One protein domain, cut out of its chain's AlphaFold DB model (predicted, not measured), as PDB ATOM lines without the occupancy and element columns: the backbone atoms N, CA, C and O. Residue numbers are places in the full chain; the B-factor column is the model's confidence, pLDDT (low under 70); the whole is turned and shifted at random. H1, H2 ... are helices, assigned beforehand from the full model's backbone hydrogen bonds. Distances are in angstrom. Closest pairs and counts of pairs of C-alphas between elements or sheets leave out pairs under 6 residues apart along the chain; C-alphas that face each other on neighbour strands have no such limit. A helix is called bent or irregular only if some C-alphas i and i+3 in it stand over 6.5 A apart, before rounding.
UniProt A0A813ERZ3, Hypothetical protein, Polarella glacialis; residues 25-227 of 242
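AT A GLANCE: This is residues 25 to 227 of the 242 residues of the protein "Hypothetical protein" of Polarella glacialis (UniProt A0A813ERZ3). Long helices run side by side as an elongated up-and-down bundle of H1, H2, H4, H6, H7 and H9a, each against the one before it. The hairpin of H1 and H2 packs on H6, mainly through H2, while H5, H8 and the loop of residues 100 to 112 lie at one end. The printed part has 203 residues with nine named helices, H1 to H9, and no named strand: all helix. It is compact, with a radius of gyration of the C-alphas of 18.4 A and spans of 58 by 36 by 26 A.

HOW THE PARTS SIT: H7, residues 154 to 187, is only just irregular, C-alphas 155 and 158 being 6.52 A apart. Its residues 157 to 164 touch residues 142 to 149 of the hub H6, residues 128 to 151, in a hairpin; the closest C-alphas, Phe 149 and Val 157, are 5.5 A apart. H9, residues 200 to 225, assigned as one helix by its hydrogen bonds, is bent, C-alphas 215 and 218 being 6.7 A apart, into H9a, residues 200 to 215, and H9b, residues 218 to 225. Residues 166 to 178 of H7 touch H9a, closest C-alphas Ser 170 and Leu 209, 5.1 A. Residues 70 to 80 of H4, residues 70 to 99, touch H6 at a steep tilt of 44 degrees. H2, residues 47 to 59, forms a hairpin with H1, residues 25 to 40. H3, residues 61 to 64, only just touches H6, with 3 pairs of C-alphas within 8 A; H5, residues 113 to 126, likewise H8, residues 193 to 196. Every O i to N i+4 pair is within hydrogen-bond range in H1, H2, H5, H6, H9a and H9b, 25 of 26 in H4, 25 of 30 in H7; H3 and H8 are too short.

IN THESE COORDINATES: H7 spans 46.8 A, H4 40.4 A. C-alpha 25 begins H1 at (22.971, -1.653, 73.379); C-alpha 225 ends H9b at (25.690, -25.821, 86.060).

THE WHOLE: The printed part has no cut; H4 to H5 is a long link. Residue 227 is under 70 in pLDDT.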
ATOM      1  N   ARG A  25      24.196  -1.492  72.582       88.44
ATOM      2  CA  ARG A  25      22.971  -1.653  73.379       88.44
ATOM      3  C   ARG A  25      23.258  -1.563  74.876       88.44
ATOM      4  O   ARG A  25      22.505  -0.912  75.594       88.44
ATOM      5  N   LEU A  26      24.356  -2.171  75.333       90.88
ATOM      6  CA  LEU A  26      24.802  -2.083  76.727       90.88
ATOM      7  C   LEU A  26      25.243  -0.662  77.067       90.88
ATOM      8  O   LEU A  26      24.881  -0.152  78.125       90.88
ATOM      9  N   LEU A  27      25.960   0.001  76.156       92.31
ATOM     10  CA  LEU A  27      26.385   1.385  76.350       92.31
ATOM     11  C   LEU A  27      25.188   2.342  76.436       92.31
ATOM     12  O   LEU A  27      25.140   3.187  77.324       92.31
ATOM     13  N   LEU A  28      24.195   2.188  75.558       93.44
ATOM     14  CA  LEU A  28      22.969   2.986  75.607       93.44
ATOM     15  C   LEU A  28      22.174   2.719  76.888       93.44
ATOM     16  O   LEU A  28      21.711   3.670  77.513       93.44
ATOM     17  N   ALA A  29      22.057   1.459  77.315       92.88
ATOM     18  CA  ALA A  29      21.417   1.110  78.583       92.88
ATOM     19  C   ALA A  29      22.164   1.706  79.790       92.88
ATOM     20  O   ALA A  29      21.526   2.150  80.739       92.88
ATOM     21  N   TRP A  30      23.495   1.774  79.733       95.62
ATOM     22  CA  TRP A  30      24.339   2.412  80.746       95.62
ATOM     23  C   TRP A  30      24.155   3.922  80.813       95.62
ATOM     24  O   TRP A  30      23.956   4.472  81.894       95.62
ATOM     25  N   VAL A  31      24.156   4.600  79.663       95.94
ATOM     26  CA  VAL A  31      23.878   6.042  79.616       95.94
ATOM     27  C   VAL A  31      22.463   6.308  80.130       95.94
ATOM     28  O   VAL A  31      22.264   7.200  80.951       95.94
ATOM     29  N   ALA A  32      21.486   5.507  79.699       95.88
ATOM     30  CA  ALA A  32      20.104   5.629  80.144       95.88
ATOM     31  C   ALA A  32      19.950   5.382  81.652       95.88
ATOM     32  O   ALA A  32      19.211   6.121  82.297       95.88
ATOM     33  N   SER A  33      20.653   4.403  82.237       94.69
ATOM     34  CA  SER A  33      20.597   4.156  83.683       94.69
ATOM     35  C   SER A  33      21.231   5.293  84.473       94.69
ATOM     36  O   SER A  33      20.643   5.746  85.451       94.69
ATOM     37  N   LEU A  34      22.389   5.797  84.033       95.38
ATOM     38  CA  LEU A  34      23.080   6.902  84.694       95.38
ATOM     39  C   LEU A  34      22.223   8.168  84.684       95.38
ATOM     40  O   LEU A  34      22.049   8.803  85.721       95.38
ATOM     41  N   LEU A  35      21.653   8.510  83.525       95.56
ATOM     42  CA  LEU A  35      20.742   9.646  83.396       95.56
ATOM     43  C   LEU A  35      19.450   9.419  84.181       95.56
ATOM     44  O   LEU A  35      18.994  10.329  84.859       95.56
ATOM     45  N   GLY A  36      18.878   8.216  84.132       92.88
ATOM     46  CA  GLY A  36      17.659   7.867  84.856       92.88
ATOM     47  C   GLY A  36      17.820   8.024  86.366       92.88
ATOM     48  O   GLY A  36      17.044   8.744  86.989       92.88
ATOM     49  N   PHE A  37      18.860   7.423  86.952       89.88
ATOM     50  CA  PHE A  37      19.163   7.582  88.375       89.88
ATOM     51  C   PHE A  37      19.563   9.016  88.726       89.88
ATOM     52  O   PHE A  37      19.113   9.539  89.742       89.88
ATOM     53  N   GLY A  38      20.367   9.666  87.880       91.25
ATOM     54  CA  GLY A  38      20.786  11.049  88.088       91.25
ATOM     55  C   GLY A  38      19.612  12.027  88.094       91.25
ATOM     56  O   GLY A  38      19.576  12.913  88.938       91.25
ATOM     57  N   LEU A  39      18.638  11.845  87.199       91.81
ATOM     58  CA  LEU A  39      17.410  12.640  87.155       91.81
ATOM     59  C   LEU A  39      16.490  12.317  88.329       91.81
ATOM     60  O   LEU A  39      15.954  13.234  88.946       91.81
ATOM     61  N   TRP A  40      16.317  11.032  88.651       86.06
ATOM     62  CA  TRP A  40      15.418  10.618  89.725       86.06
ATOM     63  C   TRP A  40      15.869  11.150  91.086       86.06
ATOM     64  O   TRP A  40      15.057  11.671  91.848       86.06
ATOM     65  N   PHE A  41      17.166  11.086  91.373       83.62
ATOM     66  CA  PHE A  41      17.709  11.536  92.649       83.62
ATOM     67  C   PHE A  41      18.309  12.946  92.599       83.62
ATOM     68  O   PHE A  41      18.990  13.359  93.535       83.62
ATOM     69  N   TRP A  42      18.070  13.714  91.532       83.62
ATOM     70  CA  TRP A  42      18.726  15.009  91.326       83.62
ATOM     71  C   TRP A  42      18.548  15.973  92.506       83.62
ATOM     72  O   TRP A  42      19.492  16.650  92.917       83.62
ATOM     73  N   THR A  43      17.331  16.030  93.052       82.94
ATOM     74  CA  THR A  43      16.964  16.944  94.139       82.94
ATOM     75  C   THR A  43      17.366  16.441  95.518       82.94
ATOM     76  O   THR A  43      17.349  17.225  96.459       82.94
ATOM     77  N   THR A  44      17.711  15.159  95.652       82.00
ATOM     78  CA  THR A  44      18.041  14.533  96.937       82.00
ATOM     79  C   THR A  44      19.529  14.220  97.070       82.00
ATOM     80  O   THR A  44      20.028  14.145  98.185       82.00
ATOM     81  N   MET A  45      20.276  14.064  95.974       82.94
ATOM     82  CA  MET A  45      21.709  13.765  96.028       82.94
ATOM     83  C   MET A  45      22.557  14.997  96.317       82.94
ATOM     84  O   MET A  45      22.576  15.960  95.533       82.94
ATOM     85  N   ASP A  46      23.360  14.899  97.372       87.62
ATOM     86  CA  ASP A  46      24.475  15.808  97.603       87.62
ATOM     87  C   ASP A  46      25.652  15.518  96.642       87.62
ATOM     88  O   ASP A  46      25.580  14.681  95.734       87.62
ATOM     89  N   SER A  47      26.761  16.249  96.785       89.00
ATOM     90  CA  SER A  47      27.939  16.044  95.933       89.00
ATOM     91  C   SER A  47      28.592  14.670  96.112       89.00
ATOM     92  O   SER A  47      29.157  14.141  95.154       89.00
ATOM     93  N   VAL A  48      28.537  14.102  97.320       89.88
ATOM     94  CA  VAL A  48      29.129  12.797  97.629       89.88
ATOM     95  C   VAL A  48      28.293  11.696  96.988       89.88
ATOM     96  O   VAL A  48      28.850  10.842  96.305       89.88
ATOM     97  N   ASP A  49      26.969  11.764  97.103       89.25
ATOM     98  CA  ASP A  49      26.047  10.826  96.467       89.25
ATOM     99  C   ASP A  49      26.219  10.803  94.942       89.25
ATOM    100  O   ASP A  49      26.247   9.737  94.328       89.25
ATOM    101  N   ARG A  50      26.403  11.973  94.313       92.00
ATOM    102  CA  ARG A  50      26.669  12.070  92.865       92.00
ATOM    103  C   ARG A  50      27.991  11.415  92.482       92.00
ATOM    104  O   ARG A  50      28.066  10.740  91.454       92.00
ATOM    105  N   ALA A  51      29.029  11.600  93.297       93.38
ATOM    106  CA  ALA A  51      30.314  10.946  93.082       93.38
ATOM    107  C   ALA A  51      30.181   9.425  93.219       93.38
ATOM    108  O   ALA A  51      30.657   8.696  92.353       93.38
ATOM    109  N   VAL A  52      29.476   8.947  94.249       93.56
ATOM    110  CA  VAL A  52      29.170   7.523  94.446       93.56
ATOM    111  C   VAL A  52      28.384   6.963  93.258       93.56
ATOM    112  O   VAL A  52      28.743   5.904  92.742       93.56
ATOM    113  N   LEU A  53      27.376   7.694  92.765       93.94
ATOM    114  CA  LEU A  53      26.593   7.318  91.590       93.94
ATOM    115  C   LEU A  53      27.480   7.127  90.359       93.94
ATOM    116  O   LEU A  53      27.409   6.092  89.691       93.94
ATOM    117  N   PHE A  54      28.326   8.114  90.071       95.19
ATOM    118  CA  PHE A  54      29.223   8.084  88.923       95.19
ATOM    119  C   PHE A  54      30.277   6.978  89.047       95.19
ATOM    120  O   PHE A  54      30.455   6.190  88.119       95.19
ATOM    121  N   ILE A  55      30.935   6.869  90.205       95.19
ATOM    122  CA  ILE A  55      31.949   5.841  90.467       95.19
ATOM    123  C   ILE A  55      31.335   4.448  90.335       95.19
ATOM    124  O   ILE A  55      31.919   3.608  89.657       95.19
ATOM    125  N   GLY A  56      30.147   4.206  90.897       95.00
ATOM    126  CA  GLY A  56      29.451   2.926  90.753       95.00
ATOM    127  C   GLY A  56      29.212   2.556  89.287       95.00
ATOM    128  O   GLY A  56      29.496   1.432  88.876       95.00
ATOM    129  N   HIS A  57      28.790   3.521  88.463       95.94
ATOM    130  CA  HIS A  57      28.615   3.318  87.022       95.94
ATOM    131  C   HIS A  57      29.931   3.047  86.285       95.94
ATOM    132  O   HIS A  57      29.946   2.251  85.349       95.94
ATOM    133  N   VAL A  58      31.038   3.670  86.684       96.44
ATOM    134  CA  VAL A  58      32.357   3.407  86.087       96.44
ATOM    135  C   VAL A  58      32.885   2.031  86.500       96.44
ATOM    136  O   VAL A  58      33.390   1.288  85.660       96.44
ATOM    137  N   VAL A  59      32.731   1.659  87.774       95.44
ATOM    138  CA  VAL A  59      33.230   0.396  88.343       95.44
ATOM    139  C   VAL A  59      32.597  -0.828  87.685       95.44
ATOM    140  O   VAL A  59      33.249  -1.866  87.602       95.44
ATOM    141  N   ILE A  60      31.365  -0.724  87.181       94.38
ATOM    142  CA  ILE A  60      30.713  -1.840  86.488       94.38
ATOM    143  C   ILE A  60      31.136  -2.003  85.024       94.38
ATOM    144  O   ILE A  60      30.918  -3.075  84.473       94.38
ATOM    145  N   LEU A  61      31.773  -1.016  84.386       93.25
ATOM    146  CA  LEU A  61      32.159  -1.095  82.965       93.25
ATOM    147  C   LEU A  61      32.957  -2.357  82.576       93.25
ATOM    148  O   LEU A  61      32.727  -2.866  81.476       93.25
ATOM    149  N   PRO A  62      33.844  -2.927  83.419       92.38
ATOM    150  CA  PRO A  62      34.537  -4.172  83.098       92.38
ATOM    151  C   PRO A  62      33.604  -5.341  82.748       92.38
ATOM    152  O   PRO A  62      33.991  -6.191  81.944       92.38
ATOM    153  N   ILE A  63      32.369  -5.376  83.270       91.81
ATOM    154  CA  ILE A  63      31.403  -6.436  82.937       91.81
ATOM    155  C   ILE A  63      30.881  -6.318  81.497       91.81
ATOM    156  O   ILE A  63      30.297  -7.261  80.984       91.81
ATOM    157  N   PHE A  64      31.100  -5.194  80.805       91.69
ATOM    158  CA  PHE A  64      30.663  -5.027  79.410       91.69
ATOM    159  C   PHE A  64      31.616  -5.703  78.428       91.69
ATOM    160  O   PHE A  64      31.243  -5.946  77.278       91.69
ATOM    161  N   SER A  65      32.822  -6.056  78.886       89.94
ATOM    162  CA  SER A  65      33.785  -6.838  78.115       89.94
ATOM    163  C   SER A  65      33.128  -8.090  77.540       89.94
ATOM    164  O   SER A  65      32.340  -8.752  78.216       89.94
ATOM    165  N   GLU A  66      33.476  -8.464  76.310       84.31
ATOM    166  CA  GLU A  66      33.022  -9.715  75.680       84.31
ATOM    167  C   GLU A  66      33.406 -10.957  76.497       84.31
ATOM    168  O   GLU A  66      32.750 -11.990  76.414       84.31
ATOM    169  N   ARG A  67      34.423 -10.832  77.361       86.94
ATOM    170  CA  ARG A  67      34.853 -11.884  78.292       86.94
ATOM    171  C   ARG A  67      33.851 -12.151  79.416       86.94
ATOM    172  O   ARG A  67      33.937 -13.191  80.063       86.94
ATOM    173  N   ALA A  68      32.919 -11.232  79.669       88.81
ATOM    174  CA  ALA A  68      31.855 -11.439  80.637       88.81
ATOM    175  C   ALA A  68      30.802 -12.391  80.056       88.81
ATOM    176  O   ALA A  68      29.873 -11.985  79.350       88.81
ATOM    177  N   THR A  69      30.982 -13.680  80.330       89.75
ATOM    178  CA  THR A  69      30.052 -14.726  79.903       89.75
ATOM    179  C   THR A  69      28.793 -14.727  80.778       89.75
ATOM    180  O   THR A  69      28.856 -14.341  81.950       89.75
ATOM    181  N   PRO A  70      27.647 -15.214  80.268       90.50
ATOM    182  CA  PRO A  70      26.451 -15.404  81.089       90.50
ATOM    183  C   PRO A  70      26.720 -16.249  82.343       90.50
ATOM    184  O   PRO A  70      26.231 -15.921  83.421       90.50
ATOM    185  N   ARG A  71      27.576 -17.275  82.240       90.88
ATOM    186  CA  ARG A  71      27.993 -18.090  83.390       90.88
ATOM    187  C   ARG A  71      28.661 -17.258  84.473       90.88
ATOM    188  O   ARG A  71      28.300 -17.369  85.640       90.88
ATOM    189  N   LEU A  72      29.614 -16.405  84.085       90.69
ATOM    190  CA  LEU A  72      30.297 -15.512  85.016       90.69
ATOM    191  C   LEU A  72      29.296 -14.572  85.698       90.69
ATOM    192  O   LEU A  72      29.376 -14.381  86.908       90.69
ATOM    193  N   MET A  73      28.326 -14.039  84.948       92.69
ATOM    194  CA  MET A  73      27.270 -13.193  85.515       92.69
ATOM    195  C   MET A  73      26.404 -13.956  86.521       92.69
ATOM    196  O   MET A  73      26.102 -13.413  87.579       92.69
ATOM    197  N   ALA A  74      26.060 -15.217  86.254       91.81
ATOM    198  CA  ALA A  74      25.350 -16.058  87.218       91.81
ATOM    199  C   ALA A  74      26.207 -16.355  88.464       91.81
ATOM    200  O   ALA A  74      25.705 -16.292  89.586       91.81
ATOM    201  N   CYS A  75      27.508 -16.628  88.301       91.56
ATOM    202  CA  CYS A  75      28.448 -16.830  89.411       91.56
ATOM    203  C   CYS A  75      28.618 -15.579  90.282       91.56
ATOM    204  O   CYS A  75      28.693 -15.701  91.498       91.56
ATOM    205  N   MET A  76      28.663 -14.386  89.683       90.94
ATOM    206  CA  MET A  76      28.717 -13.114  90.416       90.94
ATOM    207  C   MET A  76      27.365 -12.753  91.042       90.94
ATOM    208  O   MET A  76      27.312 -12.212  92.145       90.94
ATOM    209  N   GLY A  77      26.270 -13.072  90.351       90.69
ATOM    210  CA  GLY A  77      24.909 -12.795  90.788       90.69
ATOM    211  C   GLY A  77      24.526 -13.551  92.058       90.69
ATOM    212  O   GLY A  77      23.899 -12.962  92.930       90.69
ATOM    213  N   SER A  78      24.930 -14.816  92.215       90.38
ATOM    214  CA  SER A  78      24.564 -15.615  93.397       90.38
ATOM    215  C   SER A  78      25.046 -15.020  94.730       90.38
ATOM    216  O   SER A  78      24.205 -14.841  95.614       90.38
ATOM    217  N   PRO A  79      26.334 -14.656  94.911       91.75
ATOM    218  CA  PRO A  79      26.783 -13.946  96.106       91.75
ATOM    219  C   PRO A  79      26.044 -12.627  96.325       91.75
ATOM    220  O   PRO A  79      25.637 -12.354  97.447       91.75
ATOM    221  N   ILE A  80      25.806 -11.847  95.262       91.81
ATOM    222  CA  ILE A  80      25.063 -10.580  95.349       91.81
ATOM    223  C   ILE A  80      23.646 -10.821  95.879       91.81
ATOM    224  O   ILE A  80      23.224 -10.156  96.821       91.81
ATOM    225  N   VAL A  81      22.926 -11.804  95.332       91.44
ATOM    226  CA  VAL A  81      21.591 -12.191  95.808       91.44
ATOM    227  C   VAL A  81      21.640 -12.626  97.271       91.44
ATOM    228  O   VAL A  81      20.779 -12.217  98.048       91.44
ATOM    229  N   GLY A  82      22.655 -13.397  97.671       91.88
ATOM    230  CA  GLY A  82      22.866 -13.793  99.065       91.88
ATOM    231  C   GLY A  82      23.081 -12.595  99.993       91.88
ATOM    232  O   GLY A  82      22.428 -12.500 101.030       91.88
ATOM    233  N   THR A  83      23.931 -11.643  99.601       92.19
ATOM    234  CA  THR A  83      24.189 -10.422 100.374       92.19
ATOM    235  C   THR A  83      22.942  -9.550 100.483       92.19
ATOM    236  O   THR A  83      22.584  -9.159 101.591       92.19
ATOM    237  N   ILE A  84      22.235  -9.305  99.373       91.56
ATOM    238  CA  ILE A  84      20.971  -8.557  99.385       91.56
ATOM    239  C   ILE A  84      19.961  -9.260 100.294       91.56
ATOM    240  O   ILE A  84      19.331  -8.604 101.113       91.56
ATOM    241  N   SER A  85      19.835 -10.587 100.209       91.81
ATOM    242  CA  SER A  85      18.924 -11.351 101.070       91.81
ATOM    243  C   SER A  85      19.289 -11.204 102.551       91.81
ATOM    244  O   SER A  85      18.408 -10.988 103.377       91.81
ATOM    245  N   GLY A  86      20.579 -11.252 102.898       93.62
ATOM    246  CA  GLY A  86      21.043 -11.028 104.269       93.62
ATOM    247  C   GLY A  86      20.709  -9.627 104.789       93.62
ATOM    248  O   GLY A  86      20.184  -9.494 105.891       93.62
ATOM    249  N   MET A  87      20.939  -8.589 103.979       92.19
ATOM    250  CA  MET A  87      20.575  -7.209 104.331       92.19
ATOM    251  C   MET A  87      19.056  -7.044 104.483       92.19
ATOM    252  O   MET A  87      18.588  -6.479 105.466       92.19
ATOM    253  N   GLN A  88      18.277  -7.610 103.556       92.31
ATOM    254  CA  GLN A  88      16.814  -7.610 103.616       92.31
ATOM    255  C   GLN A  88      16.293  -8.296 104.880       92.31
ATOM    256  O   GLN A  88      15.342  -7.809 105.477       92.31
ATOM    257  N   LEU A  89      16.915  -9.396 105.311       94.00
ATOM    258  CA  LEU A  89      16.513 -10.097 106.528       94.00
ATOM    259  C   LEU A  89      16.681  -9.219 107.775       94.00
ATOM    260  O   LEU A  89      15.780  -9.192 108.612       94.00
ATOM    261  N   ILE A  90      17.795  -8.487 107.887       94.44
ATOM    262  CA  ILE A  90      18.022  -7.541 108.993       94.44
ATOM    263  C   ILE A  90      16.933  -6.466 108.986       94.44
ATOM    264  O   ILE A  90      16.308  -6.208 110.014       94.44
ATOM    265  N   ASP A  91      16.660  -5.886 107.819       94.56
ATOM    266  CA  ASP A  91      15.640  -4.852 107.684       94.56
ATOM    267  C   ASP A  91      14.242  -5.379 108.051       94.56
ATOM    268  O   ASP A  91      13.514  -4.703 108.771       94.56
ATOM    269  N   VAL A  92      13.893  -6.606 107.643       93.44
ATOM    270  CA  VAL A  92      12.608  -7.243 107.979       93.44
ATOM    271  C   VAL A  92      12.445  -7.435 109.490       93.44
ATOM    272  O   VAL A  92      11.335  -7.326 110.007       93.44
ATOM    273  N   VAL A  93      13.524  -7.688 110.238       93.88
ATOM    274  CA  VAL A  93      13.447  -7.778 111.708       93.88
ATOM    275  C   VAL A  93      13.024  -6.437 112.314       93.88
ATOM    276  O   VAL A  93      12.128  -6.411 113.161       93.88
ATOM    277  N   PHE A  94      13.607  -5.326 111.854       94.50
ATOM    278  CA  PHE A  94      13.210  -3.985 112.297       94.50
ATOM    279  C   PHE A  94      11.793  -3.627 111.845       94.50
ATOM    280  O   PHE A  94      10.995  -3.141 112.646       94.50
ATOM    281  N   ASP A  95      11.446  -3.941 110.601       94.94
ATOM    282  CA  ASP A  95      10.110  -3.751 110.046       94.94
ATOM    283  C   ASP A  95       9.031  -4.450 110.881       94.94
ATOM    284  O   ASP A  95       7.999  -3.863 111.216       94.94
ATOM    285  N   LEU A  96       9.272  -5.712 111.249       93.88
ATOM    286  CA  LEU A  96       8.363  -6.483 112.088       93.88
ATOM    287  C   LEU A  96       8.301  -5.926 113.510       93.88
ATOM    288  O   LEU A  96       7.226  -5.955 114.108       93.88
ATOM    289  N   ALA A  97       9.403  -5.415 114.062       93.31
ATOM    290  CA  ALA A  97       9.385  -4.752 115.364       93.31
ATOM    291  C   ALA A  97       8.519  -3.480 115.337       93.31
ATOM    292  O   ALA A  97       7.724  -3.274 116.254       93.31
ATOM    293  N   ILE A  98       8.608  -2.682 114.263       94.31
ATOM    294  CA  ILE A  98       7.776  -1.488 114.043       94.31
ATOM    295  C   ILE A  98       6.296  -1.863 113.935       94.31
ATOM    296  O   ILE A  98       5.465  -1.284 114.631       94.31
ATOM    297  N   VAL A  99       5.953  -2.819 113.064       95.38
ATOM    298  CA  VAL A  99       4.553  -3.178 112.779       95.38
ATOM    299  C   VAL A  99       3.883  -3.855 113.971       95.38
ATOM    300  O   VAL A  99       2.708  -3.610 114.226       95.38
ATOM    301  N   ASN A 100       4.613  -4.692 114.707       94.19
ATOM    302  CA  ASN A 100       4.075  -5.369 115.888       94.19
ATOM    303  C   ASN A 100       4.187  -4.529 117.168       94.19
ATOM    304  O   ASN A 100       3.865  -5.043 118.237       94.19
ATOM    305  N   GLU A 101       4.707  -3.300 117.077       90.81
ATOM    306  CA  GLU A 101       4.954  -2.402 118.213       90.81
ATOM    307  C   GLU A 101       5.708  -3.093 119.365       90.81
ATOM    308  O   GLU A 101       5.480  -2.839 120.547       90.81
ATOM    309  N   ARG A 102       6.619  -4.015 119.019       88.31
ATOM    310  CA  ARG A 102       7.366  -4.792 120.010       88.31
ATOM    311  C   ARG A 102       8.477  -3.936 120.590       88.31
ATOM    312  O   ARG A 102       9.446  -3.631 119.900       88.31
ATOM    313  N   THR A 103       8.363  -3.610 121.872       89.19
ATOM    314  CA  THR A 103       9.433  -2.958 122.633       89.19
ATOM    315  C   THR A 103      10.712  -3.787 122.571       89.19
ATOM    316  O   THR A 103      10.690  -4.990 122.839       89.19
ATOM    317  N   ILE A 104      11.822  -3.137 122.238       87.69
ATOM    318  CA  ILE A 104      13.146  -3.762 122.191       87.69
ATOM    319  C   ILE A 104      13.809  -3.516 123.544       87.69
ATOM    320  O   ILE A 104      13.755  -2.398 124.043       87.69
ATOM    321  N   SER A 105      14.418  -4.529 124.156       88.44
ATOM    322  CA  SER A 105      15.122  -4.366 125.432       88.44
ATOM    323  C   SER A 105      16.513  -4.977 125.370       88.44
ATOM    324  O   SER A 105      16.701  -6.031 124.766       88.44
ATOM    325  N   ASP A 106      17.469  -4.314 126.014       88.31
ATOM    326  CA  ASP A 106      18.822  -4.821 126.262       88.31
ATOM    327  C   ASP A 106      18.946  -5.531 127.628       88.31
ATOM    328  O   ASP A 106      20.038  -5.909 128.047       88.31
ATOM    329  N   GLY A 107      17.816  -5.729 128.319       89.38
ATOM    330  CA  GLY A 107      17.734  -6.296 129.664       89.38
ATOM    331  C   GLY A 107      17.786  -5.260 130.790       89.38
ATOM    332  O   GLY A 107      17.524  -5.625 131.937       89.38
ATOM    333  N   VAL A 108      18.074  -3.990 130.485       90.31
ATOM    334  CA  VAL A 108      18.119  -2.883 131.456       90.31
ATOM    335  C   VAL A 108      17.092  -1.813 131.100       90.31
ATOM    336  O   VAL A 108      16.297  -1.411 131.948       90.31
ATOM    337  N   GLU A 109      17.067  -1.394 129.839       90.19
ATOM    338  CA  GLU A 109      16.153  -0.385 129.316       90.19
ATOM    339  C   GLU A 109      15.237  -0.977 128.239       90.19
ATOM    340  O   GLU A 109      15.505  -2.024 127.637       90.19
ATOM    341  N   SER A 110      14.101  -0.315 128.026       91.75
ATOM    342  CA  SER A 110      13.188  -0.601 126.926       91.75
ATOM    343  C   SER A 110      13.171   0.574 125.956       91.75
ATOM    344  O   SER A 110      13.046   1.738 126.334       91.75
ATOM    345  N   PHE A 111      13.298   0.253 124.676       91.50
ATOM    346  CA  PHE A 111      13.387   1.208 123.591       91.50
ATOM    347  C   PHE A 111      12.171   1.079 122.675       91.50
ATOM    348  O   PHE A 111      11.725  -0.025 122.340       91.50
ATOM    349  N   ASP A 112      11.658   2.232 122.246       93.88
ATOM    350  CA  ASP A 112      10.634   2.320 121.209       93.88
ATOM    351  C   ASP A 112      11.180   1.737 119.888       93.88
ATOM    352  O   ASP A 112      12.211   2.220 119.399       93.88
ATOM    353  N   PRO A 113      10.530   0.718 119.288       93.75
ATOM    354  CA  PRO A 113      11.041   0.051 118.091       93.75
ATOM    355  C   PRO A 113      11.243   1.005 116.911       93.75
ATOM    356  O   PRO A 113      12.216   0.861 116.173       93.75
ATOM    357  N   ARG A 114      10.368   2.006 116.750       95.88
ATOM    358  CA  ARG A 114      10.474   3.007 115.676       95.88
ATOM    359  C   ARG A 114      11.705   3.890 115.854       95.88
ATOM    360  O   ARG A 114      12.414   4.153 114.887       95.88
ATOM    361  N   ARG A 115      12.022   4.280 117.090       95.00
ATOM    362  CA  ARG A 115      13.238   5.039 117.397       95.00
ATOM    363  C   ARG A 115      14.512   4.236 117.135       95.00
ATOM    364  O   ARG A 115      15.457   4.775 116.563       95.00
ATOM    365  N   VAL A 116      14.546   2.959 117.521       94.19
ATOM    366  CA  VAL A 116      15.697   2.083 117.233       94.19
ATOM    367  C   VAL A 116      15.863   1.899 115.724       94.19
ATOM    368  O   VAL A 116      16.967   2.050 115.200       94.19
ATOM    369  N   ALA A 117      14.765   1.641 115.010       95.19
ATOM    370  CA  ALA A 117      14.779   1.507 113.559       95.19
ATOM    371  C   ALA A 117      15.209   2.804 112.858       95.19
ATOM    372  O   ALA A 117      15.974   2.743 111.902       95.19
ATOM    373  N   TYR A 118      14.789   3.977 113.347       96.62
ATOM    374  CA  TYR A 118      15.270   5.268 112.851       96.62
ATOM    375  C   TYR A 118      16.788   5.379 112.964       96.62
ATOM    376  O   TYR A 118      17.435   5.684 111.969       96.62
ATOM    377  N   LEU A 119      17.366   5.074 114.131       95.69
ATOM    378  CA  LEU A 119      18.819   5.127 114.316       95.69
ATOM    379  C   LEU A 119      19.548   4.185 113.353       95.69
ATOM    380  O   LEU A 119      20.532   4.589 112.732       95.69
ATOM    381  N   TYR A 120      19.048   2.958 113.194       95.69
ATOM    382  CA  TYR A 120      19.607   1.992 112.252       95.69
ATOM    383  C   TYR A 120      19.501   2.484 110.801       95.69
ATOM    384  O   TYR A 120      20.529   2.651 110.143       95.69
ATOM    385  N   TYR A 121      18.292   2.775 110.310       96.25
ATOM    386  CA  TYR A 121      18.087   3.180 108.920       96.25
ATOM    387  C   TYR A 121      18.809   4.480 108.605       96.25
ATOM    388  O   TYR A 121      19.523   4.510 107.613       96.25
ATOM    389  N   HIS A 122      18.704   5.506 109.456       95.75
ATOM    390  CA  HIS A 122      19.406   6.777 109.277       95.75
ATOM    391  C   HIS A 122      20.921   6.561 109.169       95.75
ATOM    392  O   HIS A 122      21.555   7.108 108.270       95.75
ATOM    393  N   THR A 123      21.509   5.716 110.022       95.00
ATOM    394  CA  THR A 123      22.944   5.386 109.948       95.00
ATOM    395  C   THR A 123      23.303   4.695 108.632       95.00
ATOM    396  O   THR A 123      24.284   5.058 107.987       95.00
ATOM    397  N   VAL A 124      22.506   3.713 108.207       94.06
ATOM    398  CA  VAL A 124      22.765   2.939 106.984       94.06
ATOM    399  C   VAL A 124      22.645   3.809 105.732       94.06
ATOM    400  O   VAL A 124      23.532   3.784 104.884       94.06
ATOM    401  N   VAL A 125      21.579   4.603 105.612       92.12
ATOM    402  CA  VAL A 125      21.284   5.387 104.395       92.12
ATOM    403  C   VAL A 125      22.151   6.640 104.259       92.12
ATOM    404  O   VAL A 125      22.294   7.165 103.155       92.12
ATOM    405  N   THR A 126      22.744   7.119 105.355       92.38
ATOM    406  CA  THR A 126      23.728   8.217 105.335       92.38
ATOM    407  C   THR A 126      25.151   7.733 105.078       92.38
ATOM    408  O   THR A 126      26.022   8.553 104.801       92.38
ATOM    409  N   ALA A 127      25.413   6.421 105.126       92.94
ATOM    410  CA  ALA A 127      26.736   5.856 104.891       92.94
ATOM    411  C   ALA A 127      27.038   5.754 103.378       92.94
ATOM    412  O   ALA A 127      26.529   4.851 102.704       92.94
ATOM    413  N   PRO A 128      27.934   6.591 102.808       90.44
ATOM    414  CA  PRO A 128      28.109   6.658 101.352       90.44
ATOM    415  C   PRO A 128      28.665   5.363 100.752       90.44
ATOM    416  O   PRO A 128      28.331   4.985  99.631       90.44
ATOM    417  N   HIS A 129      29.500   4.652 101.510       91.50
ATOM    418  CA  HIS A 129      30.073   3.377 101.088       91.50
ATOM    419  C   HIS A 129      29.012   2.272 100.998       91.50
ATOM    420  O   HIS A 129      29.069   1.460 100.075       91.50
ATOM    421  N   VAL A 130      28.019   2.264 101.896       91.62
ATOM    422  CA  VAL A 130      26.894   1.319 101.827       91.62
ATOM    423  C   VAL A 130      26.054   1.607 100.586       91.62
ATOM    424  O   VAL A 130      25.793   0.693  99.804       91.62
ATOM    425  N   ASN A 131      25.723   2.879 100.348       90.19
ATOM    426  CA  ASN A 131      24.989   3.308  99.156       90.19
ATOM    427  C   ASN A 131      25.734   2.937  97.862       90.19
ATOM    428  O   ASN A 131      25.120   2.449  96.915       90.19
ATOM    429  N   GLY A 132      27.061   3.092  97.836       90.56
ATOM    430  CA  GLY A 132      27.894   2.698  96.699       90.56
ATOM    431  C   GLY A 132      27.896   1.194  96.439       90.56
ATOM    432  O   GLY A 132      27.746   0.772  95.293       90.56
ATOM    433  N   ILE A 133      28.009   0.374  97.487       92.44
ATOM    434  CA  ILE A 133      27.943  -1.089  97.362       92.44
ATOM    435  C   ILE A 133      26.564  -1.522  96.852       92.44
ATOM    436  O   ILE A 133      26.487  -2.306  95.904       92.44
ATOM    437  N   LEU A 134      25.485  -0.983  97.428       90.44
ATOM    438  CA  LEU A 134      24.114  -1.273  97.002       90.44
ATOM    439  C   LEU A 134      23.877  -0.875  95.543       90.44
ATOM    440  O   LEU A 134      23.318  -1.657  94.775       90.44
ATOM    441  N   LEU A 135      24.354   0.303  95.136       91.81
ATOM    442  CA  LEU A 135      24.284   0.742  93.749       91.81
ATOM    443  C   LEU A 135      25.031  -0.223  92.823       91.81
ATOM    444  O   LEU A 135      24.465  -0.657  91.823       91.81
ATOM    445  N   CYS A 136      26.270  -0.598  93.150       92.88
ATOM    446  CA  CYS A 136      27.036  -1.560  92.358       92.88
ATOM    447  C   CYS A 136      26.299  -2.897  92.220       92.88
ATOM    448  O   CYS A 136      26.248  -3.449  91.124       92.88
ATOM    449  N   MET A 137      25.683  -3.399  93.295       91.62
ATOM    450  CA  MET A 137      24.870  -4.617  93.248       91.62
ATOM    451  C   MET A 137      23.681  -4.470  92.294       91.62
ATOM    452  O   MET A 137      23.496  -5.321  91.428       91.62
ATOM    453  N   VAL A 138      22.923  -3.372  92.395       90.25
ATOM    454  CA  VAL A 138      21.782  -3.083  91.507       90.25
ATOM    455  C   VAL A 138      22.231  -3.010  90.048       90.25
ATOM    456  O   VAL A 138      21.629  -3.647  89.183       90.25
ATOM    457  N   LEU A 139      23.311  -2.282  89.769       92.88
ATOM    458  CA  LEU A 139      23.848  -2.138  88.420       92.88
ATOM    459  C   LEU A 139      24.324  -3.488  87.862       92.88
ATOM    460  O   LEU A 139      23.937  -3.855  86.754       92.88
ATOM    461  N   ILE A 140      25.091  -4.272  88.628       91.88
ATOM    462  CA  ILE A 140      25.525  -5.613  88.207       91.88
ATOM    463  C   ILE A 140      24.316  -6.520  87.950       91.88
ATOM    464  O   ILE A 140      24.322  -7.259  86.969       91.88
ATOM    465  N   SER A 141      23.260  -6.454  88.764       88.25
ATOM    466  CA  SER A 141      22.037  -7.229  88.527       88.25
ATOM    467  C   SER A 141      21.325  -6.827  87.229       88.25
ATOM    468  O   SER A 141      20.943  -7.704  86.451       88.25
ATOM    469  N   ILE A 142      21.179  -5.524  86.961       89.56
ATOM    470  CA  ILE A 142      20.534  -5.010  85.741       89.56
ATOM    471  C   ILE A 142      21.353  -5.398  84.506       89.56
ATOM    472  O   ILE A 142      20.855  -6.078  83.608       89.56
ATOM    473  N   PHE A 143      22.627  -5.006  84.464       92.06
ATOM    474  CA  PHE A 143      23.474  -5.242  83.297       92.06
ATOM    475  C   PHE A 143      23.832  -6.713  83.129       92.06
ATOM    476  O   PHE A 143      23.866  -7.193  81.999       92.06
ATOM    477  N   GLY A 144      24.015  -7.454  84.220       91.00
ATOM    478  CA  GLY A 144      24.214  -8.899  84.186       91.00
ATOM    479  C   GLY A 144      23.035  -9.625  83.538       91.00
ATOM    480  O   GLY A 144      23.252 -10.522  82.728       91.00
ATOM    481  N   SER A 145      21.796  -9.188  83.799       89.50
ATOM    482  CA  SER A 145      20.608  -9.734  83.132       89.50
ATOM    483  C   SER A 145      20.567  -9.400  81.638       89.50
ATOM    484  O   SER A 145      20.274 -10.282  80.830       89.50
ATOM    485  N   ILE A 146      20.914  -8.168  81.245       90.81
ATOM    486  CA  ILE A 146      20.960  -7.762  79.828       90.81
ATOM    487  C   ILE A 146      22.058  -8.527  79.076       90.81
ATOM    488  O   ILE A 146      21.819  -9.021  77.975       90.81
ATOM    489  N   ILE A 147      23.242  -8.675  79.676       91.31
ATOM    490  CA  ILE A 147      24.348  -9.477  79.137       91.31
ATOM    491  C   ILE A 147      23.915 -10.936  78.998       91.31
ATOM    492  O   ILE A 147      24.103 -11.537  77.941       91.31
ATOM    493  N   GLY A 148      23.291 -11.489  80.040       89.00
ATOM    494  CA  GLY A 148      22.727 -12.830  80.026       89.00
ATOM    495  C   GLY A 148      21.737 -13.020  78.879       89.00
ATOM    496  O   GLY A 148      21.837 -13.992  78.143       89.00
ATOM    497  N   PHE A 149      20.842 -12.062  78.648       89.12
ATOM    498  CA  PHE A 149      19.904 -12.101  77.529       89.12
ATOM    499  C   PHE A 149      20.594 -12.004  76.160       89.12
ATOM    500  O   PHE A 149      20.270 -12.770  75.256       89.12
ATOM    501  N   GLY A 150      21.535 -11.071  75.997       88.25
ATOM    502  CA  GLY A 150      22.170 -10.785  74.709       88.25
ATOM    503  C   GLY A 150      23.203 -11.820  74.264       88.25
ATOM    504  O   GLY A 150      23.476 -11.915  73.072       88.25
ATOM    505  N   ARG A 151      23.780 -12.583  75.204       89.06
ATOM    506  CA  ARG A 151      24.901 -13.506  74.946       89.06
ATOM    507  C   ARG A 151      24.600 -14.978  75.239       89.06
ATOM    508  O   ARG A 151      25.501 -15.802  75.116       89.06
ATOM    509  N   SER A 152      23.386 -15.322  75.668       89.06
ATOM    510  CA  SER A 152      23.020 -16.721  75.935       89.06
ATOM    511  C   SER A 152      22.510 -17.441  74.690       89.06
ATOM    512  O   SER A 152      21.975 -16.826  73.769       89.06
ATOM    513  N   THR A 153      22.627 -18.768  74.708       87.19
ATOM    514  CA  THR A 153      21.987 -19.662  73.739       87.19
ATOM    515  C   THR A 153      20.457 -19.625  73.884       87.19
ATOM    516  O   THR A 153      19.956 -19.298  74.970       87.19
ATOM    517  N   PRO A 154      19.683 -19.933  72.825       85.00
ATOM    518  CA  PRO A 154      18.217 -19.923  72.866       85.00
ATOM    519  C   PRO A 154      17.604 -20.716  74.031       85.00
ATOM    520  O   PRO A 154      16.589 -20.299  74.595       85.00
ATOM    521  N   GLU A 155      18.248 -21.814  74.417       83.44
ATOM    522  CA  GLU A 155      17.859 -22.722  75.497       83.44
ATOM    523  C   GLU A 155      17.929 -22.012  76.857       83.44
ATOM    524  O   GLU A 155      17.011 -22.098  77.673       83.44
ATOM    525  N   ILE A 156      18.988 -21.229  77.071       89.12
ATOM    526  CA  ILE A 156      19.301 -20.585  78.351       89.12
ATOM    527  C   ILE A 156      18.687 -19.178  78.464       89.12
ATOM    528  O   ILE A 156      18.413 -18.681  79.563       89.12
ATOM    529  N   VAL A 157      18.398 -18.530  77.330       90.50
ATOM    530  CA  VAL A 157      17.753 -17.206  77.273       90.50
ATOM    531  C   VAL A 157      16.439 -17.171  78.060       90.50
ATOM    532  O   VAL A 157      16.111 -16.146  78.659       90.50
ATOM    533  N   GLN A 158      15.679 -18.271  78.102       90.56
ATOM    534  CA  GLN A 158      14.416 -18.318  78.848       90.56
ATOM    535  C   GLN A 158      14.615 -18.162  80.362       90.56
ATOM    536  O   GLN A 158      13.816 -17.484  81.013       90.56
ATOM    537  N   CYS A 159      15.694 -18.709  80.928       91.75
ATOM    538  CA  CYS A 159      16.024 -18.529  82.343       91.75
ATOM    539  C   CYS A 159      16.384 -17.068  82.635       91.75
ATOM    540  O   CYS A 159      15.833 -16.473  83.562       91.75
ATOM    541  N   TRP A 160      17.196 -16.440  81.778       93.00
ATOM    542  CA  TRP A 160      17.519 -15.015  81.898       93.00
ATOM    543  C   TRP A 160      16.305 -14.099  81.756       93.00
ATOM    544  O   TRP A 160      16.205 -13.122  82.494       93.00
ATOM    545  N   LYS A 161      15.353 -14.421  80.870       91.06
ATOM    546  CA  LYS A 161      14.082 -13.687  80.762       91.06
ATOM    547  C   LYS A 161      13.276 -13.759  82.055       91.06
ATOM    548  O   LYS A 161      12.781 -12.732  82.510       91.06
ATOM    549  N   LYS A 162      13.154 -14.950  82.655       92.06
ATOM    550  CA  LYS A 162      12.449 -15.133  83.935       92.06
ATOM    551  C   LYS A 162      13.110 -14.323  85.048       92.06
ATOM    552  O   LYS A 162      12.421 -13.576  85.734       92.06
ATOM    553  N   ILE A 163      14.436 -14.417  85.171       92.44
ATOM    554  CA  ILE A 163      15.223 -13.629  86.129       92.44
ATOM    555  C   ILE A 163      14.982 -12.136  85.906       92.44
ATOM    556  O   ILE A 163      14.608 -11.432  86.838       92.44
ATOM    557  N   GLY A 164      15.153 -11.661  84.669       91.12
ATOM    558  CA  GLY A 164      14.988 -10.256  84.316       91.12
ATOM    559  C   GLY A 164      13.589  -9.736  84.640       91.12
ATOM    560  O   GLY A 164      13.464  -8.669  85.234       91.12
ATOM    561  N   ALA A 165      12.540 -10.500  84.329       91.75
ATOM    562  CA  ALA A 165      11.158 -10.127  84.627       91.75
ATOM    563  C   ALA A 165      10.889 -10.048  86.139       91.75
ATOM    564  O   ALA A 165      10.408  -9.024  86.625       91.75
ATOM    565  N   VAL A 166      11.242 -11.097  86.891       93.25
ATOM    566  CA  VAL A 166      11.039 -11.160  88.349       93.25
ATOM    567  C   VAL A 166      11.807 -10.043  89.057       93.25
ATOM    568  O   VAL A 166      11.248  -9.334  89.897       93.25
ATOM    569  N   MET A 167      13.071  -9.834  88.685       91.06
ATOM    570  CA  MET A 167      13.911  -8.794  89.275       91.06
ATOM    571  C   MET A 167      13.454  -7.389  88.895       91.06
ATOM    572  O   MET A 167      13.436  -6.516  89.755       91.06
ATOM    573  N   SER A 168      13.030  -7.161  87.650       90.44
ATOM    574  CA  SER A 168      12.543  -5.841  87.229       90.44
ATOM    575  C   SER A 168      11.294  -5.442  88.004       90.44
ATOM    576  O   SER A 168      11.224  -4.323  88.505       90.44
ATOM    577  N   VAL A 169      10.326  -6.352  88.153       94.25
ATOM    578  CA  VAL A 169       9.084  -6.074  88.890       94.25
ATOM    579  C   VAL A 169       9.373  -5.858  90.376       94.25
ATOM    580  O   VAL A 169       8.952  -4.851  90.942       94.25
ATOM    581  N   SER A 170      10.124  -6.760  91.009       93.31
ATOM    582  CA  SER A 170      10.427  -6.658  92.441       93.31
ATOM    583  C   SER A 170      11.282  -5.444  92.797       93.31
ATOM    584  O   SER A 170      10.945  -4.728  93.742       93.31
ATOM    585  N   MET A 171      12.319  -5.141  92.010       91.00
ATOM    586  CA  MET A 171      13.126  -3.944  92.235       91.00
ATOM    587  C   MET A 171      12.361  -2.664  91.930       91.00
ATOM    588  O   MET A 171      12.492  -1.713  92.688       91.00
ATOM    589  N   SER A 172      11.517  -2.620  90.895       90.94
ATOM    590  CA  SER A 172      10.700  -1.426  90.629       90.94
ATOM    591  C   SER A 172       9.756  -1.123  91.793       90.94
ATOM    592  O   SER A 172       9.662   0.025  92.219       90.94
ATOM    593  N   SER A 173       9.118  -2.147  92.368       94.62
ATOM    594  CA  SER A 173       8.292  -1.993  93.572       94.62
ATOM    595  C   SER A 173       9.110  -1.497  94.768       94.62
ATOM    596  O   SER A 173       8.685  -0.578  95.467       94.62
ATOM    597  N   TYR A 174      10.303  -2.060  94.986       93.88
ATOM    598  CA  TYR A 174      11.207  -1.624  96.053       93.88
ATOM    599  C   TYR A 174      11.633  -0.162  95.885       93.88
ATOM    600  O   TYR A 174      11.507   0.637  96.813       93.88
ATOM    601  N   LEU A 175      12.089   0.208  94.689       90.44
ATOM    602  CA  LEU A 175      12.529   1.563  94.381       90.44
ATOM    603  C   LEU A 175      11.364   2.569  94.422       90.44
ATOM    604  O   LEU A 175      11.573   3.720  94.784       90.44
ATOM    605  N   GLY A 176      10.137   2.154  94.096       91.31
ATOM    606  CA  GLY A 176       8.953   3.017  94.134       91.31
ATOM    607  C   GLY A 176       8.351   3.223  95.529       91.31
ATOM    608  O   GLY A 176       7.744   4.261  95.774       91.31
ATOM    609  N   VAL A 177       8.506   2.260  96.444       94.81
ATOM    610  CA  VAL A 177       7.849   2.291  97.766       94.81
ATOM    611  C   VAL A 177       8.840   2.472  98.913       94.81
ATOM    612  O   VAL A 177       8.615   3.300  99.792       94.81
ATOM    613  N   VAL A 178       9.933   1.707  98.925       94.69
ATOM    614  CA  VAL A 178      10.871   1.661 100.058       94.69
ATOM    615  C   VAL A 178      11.884   2.796  99.978       94.69
ATOM    616  O   VAL A 178      12.096   3.502 100.961       94.69
ATOM    617  N   VAL A 179      12.479   3.025  98.803       91.94
ATOM    618  CA  VAL A 179      13.518   4.058  98.644       91.94
ATOM    619  C   VAL A 179      13.032   5.466  99.017       91.94
ATOM    620  O   VAL A 179      13.750   6.127  99.763       91.94
ATOM    621  N   PRO A 180      11.830   5.938  98.627       92.00
ATOM    622  CA  PRO A 180      11.353   7.258  99.042       92.00
ATOM    623  C   PRO A 180      11.242   7.411 100.563       92.00
ATOM    624  O   PRO A 180      11.570   8.464 101.104       92.00
ATOM    625  N   ARG A 181      10.851   6.345 101.278       94.12
ATOM    626  CA  ARG A 181      10.813   6.345 102.750       94.12
ATOM    627  C   ARG A 181      12.209   6.497 103.345       94.12
ATOM    628  O   ARG A 181      12.383   7.228 104.312       94.12
ATOM    629  N   TYR A 182      13.204   5.857 102.741       93.56
ATOM    630  CA  TYR A 182      14.601   5.976 103.160       93.56
ATOM    631  C   TYR A 182      15.212   7.329 102.865       93.56
ATOM    632  O   TYR A 182      15.970   7.818 103.694       93.56
ATOM    633  N   LEU A 183      14.827   7.973 101.765       91.12
ATOM    634  CA  LEU A 183      15.205   9.359 101.517       91.12
ATOM    635  C   LEU A 183      14.617  10.289 102.584       91.12
ATOM    636  O   LEU A 183      15.356  11.074 103.161       91.12
ATOM    637  N   HIS A 184      13.337  10.138 102.942       93.00
ATOM    638  CA  HIS A 184      12.745  10.937 104.023       93.00
ATOM    639  C   HIS A 184      13.428  10.704 105.377       93.00
ATOM    640  O   HIS A 184      13.647  11.659 106.114       93.00
ATOM    641  N   ILE A 185      13.786   9.457 105.707       95.06
ATOM    642  CA  ILE A 185      14.534   9.154 106.936       95.06
ATOM    643  C   ILE A 185      15.931   9.774 106.888       95.06
ATOM    644  O   ILE A 185      16.359  10.347 107.882       95.06
ATOM    645  N   ARG A 186      16.634   9.677 105.756       93.19
ATOM    646  CA  ARG A 186      17.973  10.249 105.567       93.19
ATOM    647  C   ARG A 186      17.982  11.766 105.729       93.19
ATOM    648  O   ARG A 186      18.905  12.311 106.321       93.19
ATOM    649  N   ASP A 187      16.973  12.425 105.177       92.19
ATOM    650  CA  ASP A 187      16.881  13.882 105.158       92.19
ATOM    651  C   ASP A 187      16.322  14.435 106.494       92.19
ATOM    652  O   ASP A 187      16.366  15.641 106.744       92.19
ATOM    653  N   ALA A 188      15.815  13.567 107.382       94.00
ATOM    654  CA  ALA A 188      15.279  13.948 108.685       94.00
ATOM    655  C   ALA A 188      16.389  14.218 109.712       94.00
ATOM    656  O   ALA A 188      17.101  13.315 110.143       94.00
ATOM    657  N   THR A 189      16.463  15.457 110.203       92.56
ATOM    658  CA  THR A 189      17.466  15.889 111.194       92.56
ATOM    659  C   THR A 189      17.196  15.398 112.618       92.56
ATOM    660  O   THR A 189      18.072  15.479 113.477       92.56
ATOM    661  N   VAL A 190      15.968  14.960 112.899       94.88
ATOM    662  CA  VAL A 190      15.527  14.447 114.202       94.88
ATOM    663  C   VAL A 190      14.552  13.292 114.003       94.88
ATOM    664  O   VAL A 190      13.902  13.190 112.964       94.88
ATOM    665  N   TYR A 191      14.429  12.437 115.021       95.12
ATOM    666  CA  TYR A 191      13.434  11.369 115.032       95.12
ATOM    667  C   TYR A 191      12.011  11.942 114.995       95.12
ATOM    668  O   TYR A 191      11.641  12.738 115.858       95.12
ATOM    669  N   ASP A 192      11.217  11.472 114.033       94.56
ATOM    670  CA  ASP A 192       9.781  11.715 113.933       94.56
ATOM    671  C   ASP A 192       9.055  10.381 113.696       94.56
ATOM    672  O   ASP A 192       9.426   9.588 112.827       94.56
ATOM    673  N   VAL A 193       8.010  10.133 114.485       94.44
ATOM    674  CA  VAL A 193       7.182   8.926 114.397       94.44
ATOM    675  C   VAL A 193       6.432   8.842 113.063       94.44
ATOM    676  O   VAL A 193       6.200   7.737 112.566       94.44
ATOM    677  N   SER A 194       6.107   9.990 112.455       95.94
ATOM    678  CA  SER A 194       5.361  10.075 111.192       95.94
ATOM    679  C   SER A 194       6.107   9.417 110.019       95.94
ATOM    680  O   SER A 194       5.494   8.900 109.080       95.94
ATOM    681  N   LEU A 195       7.441   9.330 110.106       94.75
ATOM    682  CA  LEU A 195       8.296   8.661 109.118       94.75
ATOM    683  C   LEU A 195       7.936   7.177 108.941       94.75
ATOM    684  O   LEU A 195       8.143   6.620 107.860       94.75
ATOM    685  N   PHE A 196       7.356   6.564 109.977       96.25
ATOM    686  CA  PHE A 196       6.986   5.150 110.025       96.25
ATOM    687  C   PHE A 196       5.486   4.900 109.809       96.25
ATOM    688  O   PHE A 196       4.999   3.788 110.026       96.25
ATOM    689  N   GLU A 197       4.723   5.900 109.365       94.25
ATOM    690  CA  GLU A 197       3.316   5.705 109.019       94.25
ATOM    691  C   GLU A 197       3.143   4.743 107.838       94.25
ATOM    692  O   GLU A 197       3.838   4.827 106.821       94.25
ATOM    693  N   ASN A 198       2.154   3.849 107.950       93.81
ATOM    694  CA  ASN A 198       1.824   2.846 106.932       93.81
ATOM    695  C   ASN A 198       2.992   1.906 106.572       93.81
ATOM    696  O   ASN A 198       3.050   1.392 105.450       93.81
ATOM    697  N   TRP A 199       3.892   1.641 107.531       96.31
ATOM    698  CA  TRP A 199       5.078   0.795 107.341       96.31
ATOM    699  C   TRP A 199       4.765  -0.630 106.869       96.31
ATOM    700  O   TRP A 199       5.597  -1.276 106.241       96.31
ATOM    701  N   THR A 200       3.537  -1.108 107.074       96.00
ATOM    702  CA  THR A 200       3.038  -2.382 106.532       96.00
ATOM    703  C   THR A 200       3.239  -2.518 105.017       96.00
ATOM    704  O   THR A 200       3.529  -3.616 104.545       96.00
ATOM    705  N   HIS A 201       3.171  -1.421 104.251       96.00
ATOM    706  CA  HIS A 201       3.458  -1.430 102.812       96.00
ATOM    707  C   HIS A 201       4.943  -1.673 102.521       96.00
ATOM    708  O   HIS A 201       5.272  -2.422 101.601       96.00
ATOM    709  N   VAL A 202       5.837  -1.076 103.320       96.69
ATOM    710  CA  VAL A 202       7.289  -1.297 103.229       96.69
ATOM    711  C   VAL A 202       7.593  -2.770 103.491       96.69
ATOM    712  O   VAL A 202       8.265  -3.405 102.678       96.69
ATOM    713  N   VAL A 203       7.003  -3.337 104.548       96.31
ATOM    714  CA  VAL A 203       7.150  -4.762 104.886       96.31
ATOM    715  C   VAL A 203       6.663  -5.650 103.741       96.31
ATOM    716  O   VAL A 203       7.373  -6.558 103.321       96.31
ATOM    717  N   ALA A 204       5.478  -5.378 103.185       96.88
ATOM    718  CA  ALA A 204       4.918  -6.170 102.090       96.88
ATOM    719  C   ALA A 204       5.824  -6.171 100.848       96.88
ATOM    720  O   ALA A 204       6.087  -7.228 100.271       96.88
ATOM    721  N   VAL A 205       6.348  -5.004 100.462       96.88
ATOM    722  CA  VAL A 205       7.265  -4.880  99.320       96.88
ATOM    723  C   VAL A 205       8.593  -5.589  99.585       96.88
ATOM    724  O   VAL A 205       9.116  -6.251  98.690       96.88
ATOM    725  N   ARG A 206       9.120  -5.521 100.811       95.38
ATOM    726  CA  ARG A 206      10.337  -6.247 101.203       95.38
ATOM    727  C   ARG A 206      10.144  -7.754 101.188       95.38
ATOM    728  O   ARG A 206      10.979  -8.456 100.630       95.38
ATOM    729  N   MET A 207       9.019  -8.254 101.693       95.75
ATOM    730  CA  MET A 207       8.684  -9.678 101.614       95.75
ATOM    731  C   MET A 207       8.525 -10.143 100.163       95.75
ATOM    732  O   MET A 207       9.003 -11.220  99.808       95.75
ATOM    733  N   PHE A 208       7.913  -9.323  99.303       96.44
ATOM    734  CA  PHE A 208       7.817  -9.606  97.871       96.44
ATOM    735  C   PHE A 208       9.194  -9.653  97.197       96.44
ATOM    736  O   PHE A 208       9.478 -10.583  96.437       96.44
ATOM    737  N   LEU A 209      10.073  -8.694  97.502       94.31
ATOM    738  CA  LEU A 209      11.447  -8.693  97.012       94.31
ATOM    739  C   LEU A 209      12.219  -9.918  97.514       94.31
ATOM    740  O   LEU A 209      12.877 -10.591  96.727       94.31
ATOM    741  N   PHE A 210      12.095 -10.255  98.796       93.81
ATOM    742  CA  PHE A 210      12.755 -11.409  99.397       93.81
ATOM    743  C   PHE A 210      12.310 -12.723  98.743       93.81
ATOM    744  O   PHE A 210      13.145 -13.524  98.326       93.81
ATOM    745  N   ALA A 211      11.002 -12.918  98.550       95.19
ATOM    746  CA  ALA A 211      10.469 -14.071  97.826       95.19
ATOM    747  C   ALA A 211      10.968 -14.120  96.371       95.19
ATOM    748  O   ALA A 211      11.323 -15.190  95.871       95.19
ATOM    749  N   SER A 212      11.053 -12.962  95.710       95.31
ATOM    750  CA  SER A 212      11.583 -12.842  94.349       95.31
ATOM    751  C   SER A 212      13.048 -13.283  94.282       95.31
ATOM    752  O   SER A 212      13.388 -14.129  93.455       95.31
ATOM    753  N   LEU A 213      13.892 -12.803  95.202       93.00
ATOM    754  CA  LEU A 213      15.296 -13.210  95.324       93.00
ATOM    755  C   LEU A 213      15.437 -14.721  95.552       93.00
ATOM    756  O   LEU A 213      16.231 -15.375  94.879       93.00
ATOM    757  N   LEU A 214      14.625 -15.304  96.439       92.88
ATOM    758  CA  LEU A 214      14.639 -16.749  96.679       92.88
ATOM    759  C   LEU A 214      14.211 -17.551  95.443       92.88
ATOM    760  O   LEU A 214      14.805 -18.584  95.146       92.88
ATOM    761  N   SER A 215      13.221 -17.068  94.690       93.88
ATOM    762  CA  SER A 215      12.732 -17.750  93.484       93.88
ATOM    763  C   SER A 215      13.719 -17.738  92.312       93.88
ATOM    764  O   SER A 215      13.680 -18.645  91.482       93.88
ATOM    765  N   ILE A 216      14.626 -16.753  92.242       93.75
ATOM    766  CA  ILE A 216      15.649 -16.701  91.187       93.75
ATOM    767  C   ILE A 216      16.893 -17.531  91.517       93.75
ATOM    768  O   ILE A 216      17.646 -17.864  90.602       93.75
ATOM    769  N   LEU A 217      17.124 -17.895  92.786       92.00
ATOM    770  CA  LEU A 217      18.303 -18.671  93.191       92.00
ATOM    771  C   LEU A 217      18.422 -20.018  92.454       92.00
ATOM    772  O   LEU A 217      19.500 -20.282  91.919       92.00
ATOM    773  N   PRO A 218      17.364 -20.849  92.340       93.19
ATOM    774  CA  PRO A 218      17.431 -22.087  91.563       93.19
ATOM    775  C   PRO A 218      17.822 -21.851  90.101       93.19
ATOM    776  O   PRO A 218      18.641 -22.589  89.563       93.19
ATOM    777  N   LEU A 219      17.301 -20.781  89.487       92.31
ATOM    778  CA  LEU A 219      17.631 -20.411  88.108       92.31
ATOM    779  C   LEU A 219      19.110 -20.025  87.983       92.31
ATOM    780  O   LEU A 219      19.764 -20.402  87.018       92.31
ATOM    781  N   MET A 220      19.665 -19.315  88.969       91.00
ATOM    782  CA  MET A 220      21.093 -18.986  88.989       91.00
ATOM    783  C   MET A 220      21.970 -20.231  89.105       91.00
ATOM    784  O   MET A 220      22.976 -20.326  88.406       91.00
ATOM    785  N   PHE A 221      21.587 -21.206  89.934       91.50
ATOM    786  CA  PHE A 221      22.320 -22.469  90.037       91.50
ATOM    787  C   PHE A 221      22.244 -23.297  88.749       91.50
ATOM    788  O   PHE A 221      23.258 -23.843  88.314       91.50
ATOM    789  N   GLU A 222      21.081 -23.337  88.096       91.25
ATOM    790  CA  GLU A 222      20.911 -23.979  86.787       91.25
ATOM    791  C   GLU A 222      21.837 -23.349  85.733       91.25
ATOM    792  O   GLU A 222      22.566 -24.054  85.032       91.25
ATOM    793  N   LEU A 223      21.893 -22.014  85.686       90.88
ATOM    794  CA  LEU A 223      22.782 -21.269  84.792       90.88
ATOM    795  C   LEU A 223      24.266 -21.567  85.044       90.88
ATOM    796  O   LEU A 223      25.042 -21.674  84.099       90.88
ATOM    797  N   GLN A 224      24.673 -21.724  86.305       91.25
ATOM    798  CA  GLN A 224      26.059 -22.042  86.667       91.25
ATOM    799  C   GLN A 224      26.467 -23.472  86.291       91.25
ATOM    800  O   GLN A 224      27.646 -23.714  85.993       91.25
ATOM    801  N   GLY A 225      25.508 -24.400  86.339       86.31
ATOM    802  CA  GLY A 225      25.690 -25.821  86.060       86.31
ATOM    803  C   GLY A 225      25.583 -26.203  84.583       86.31
ATOM    804  O   GLY A 225      25.951 -27.324  84.241       86.31
ATOM    805  N   SER A 226      25.115 -25.306  83.706       82.56
ATOM    806  CA  SER A 226      24.896 -25.635  82.295       82.56
ATOM    807  C   SER A 226      26.218 -25.929  81.550       82.56
ATOM    808  O   SER A 226      27.071 -25.039  81.426       82.56
ATOM    809  N   PRO A 227      26.414 -27.159  81.027       67.38
ATOM    810  CA  PRO A 227      27.654 -27.572  80.366       67.38
ATOM    811  C   PRO A 227      27.891 -26.867  79.023       67.38
ATOM    812  O   PRO A 227      29.042 -26.692  78.622       67.38
TER     813      PRO A 227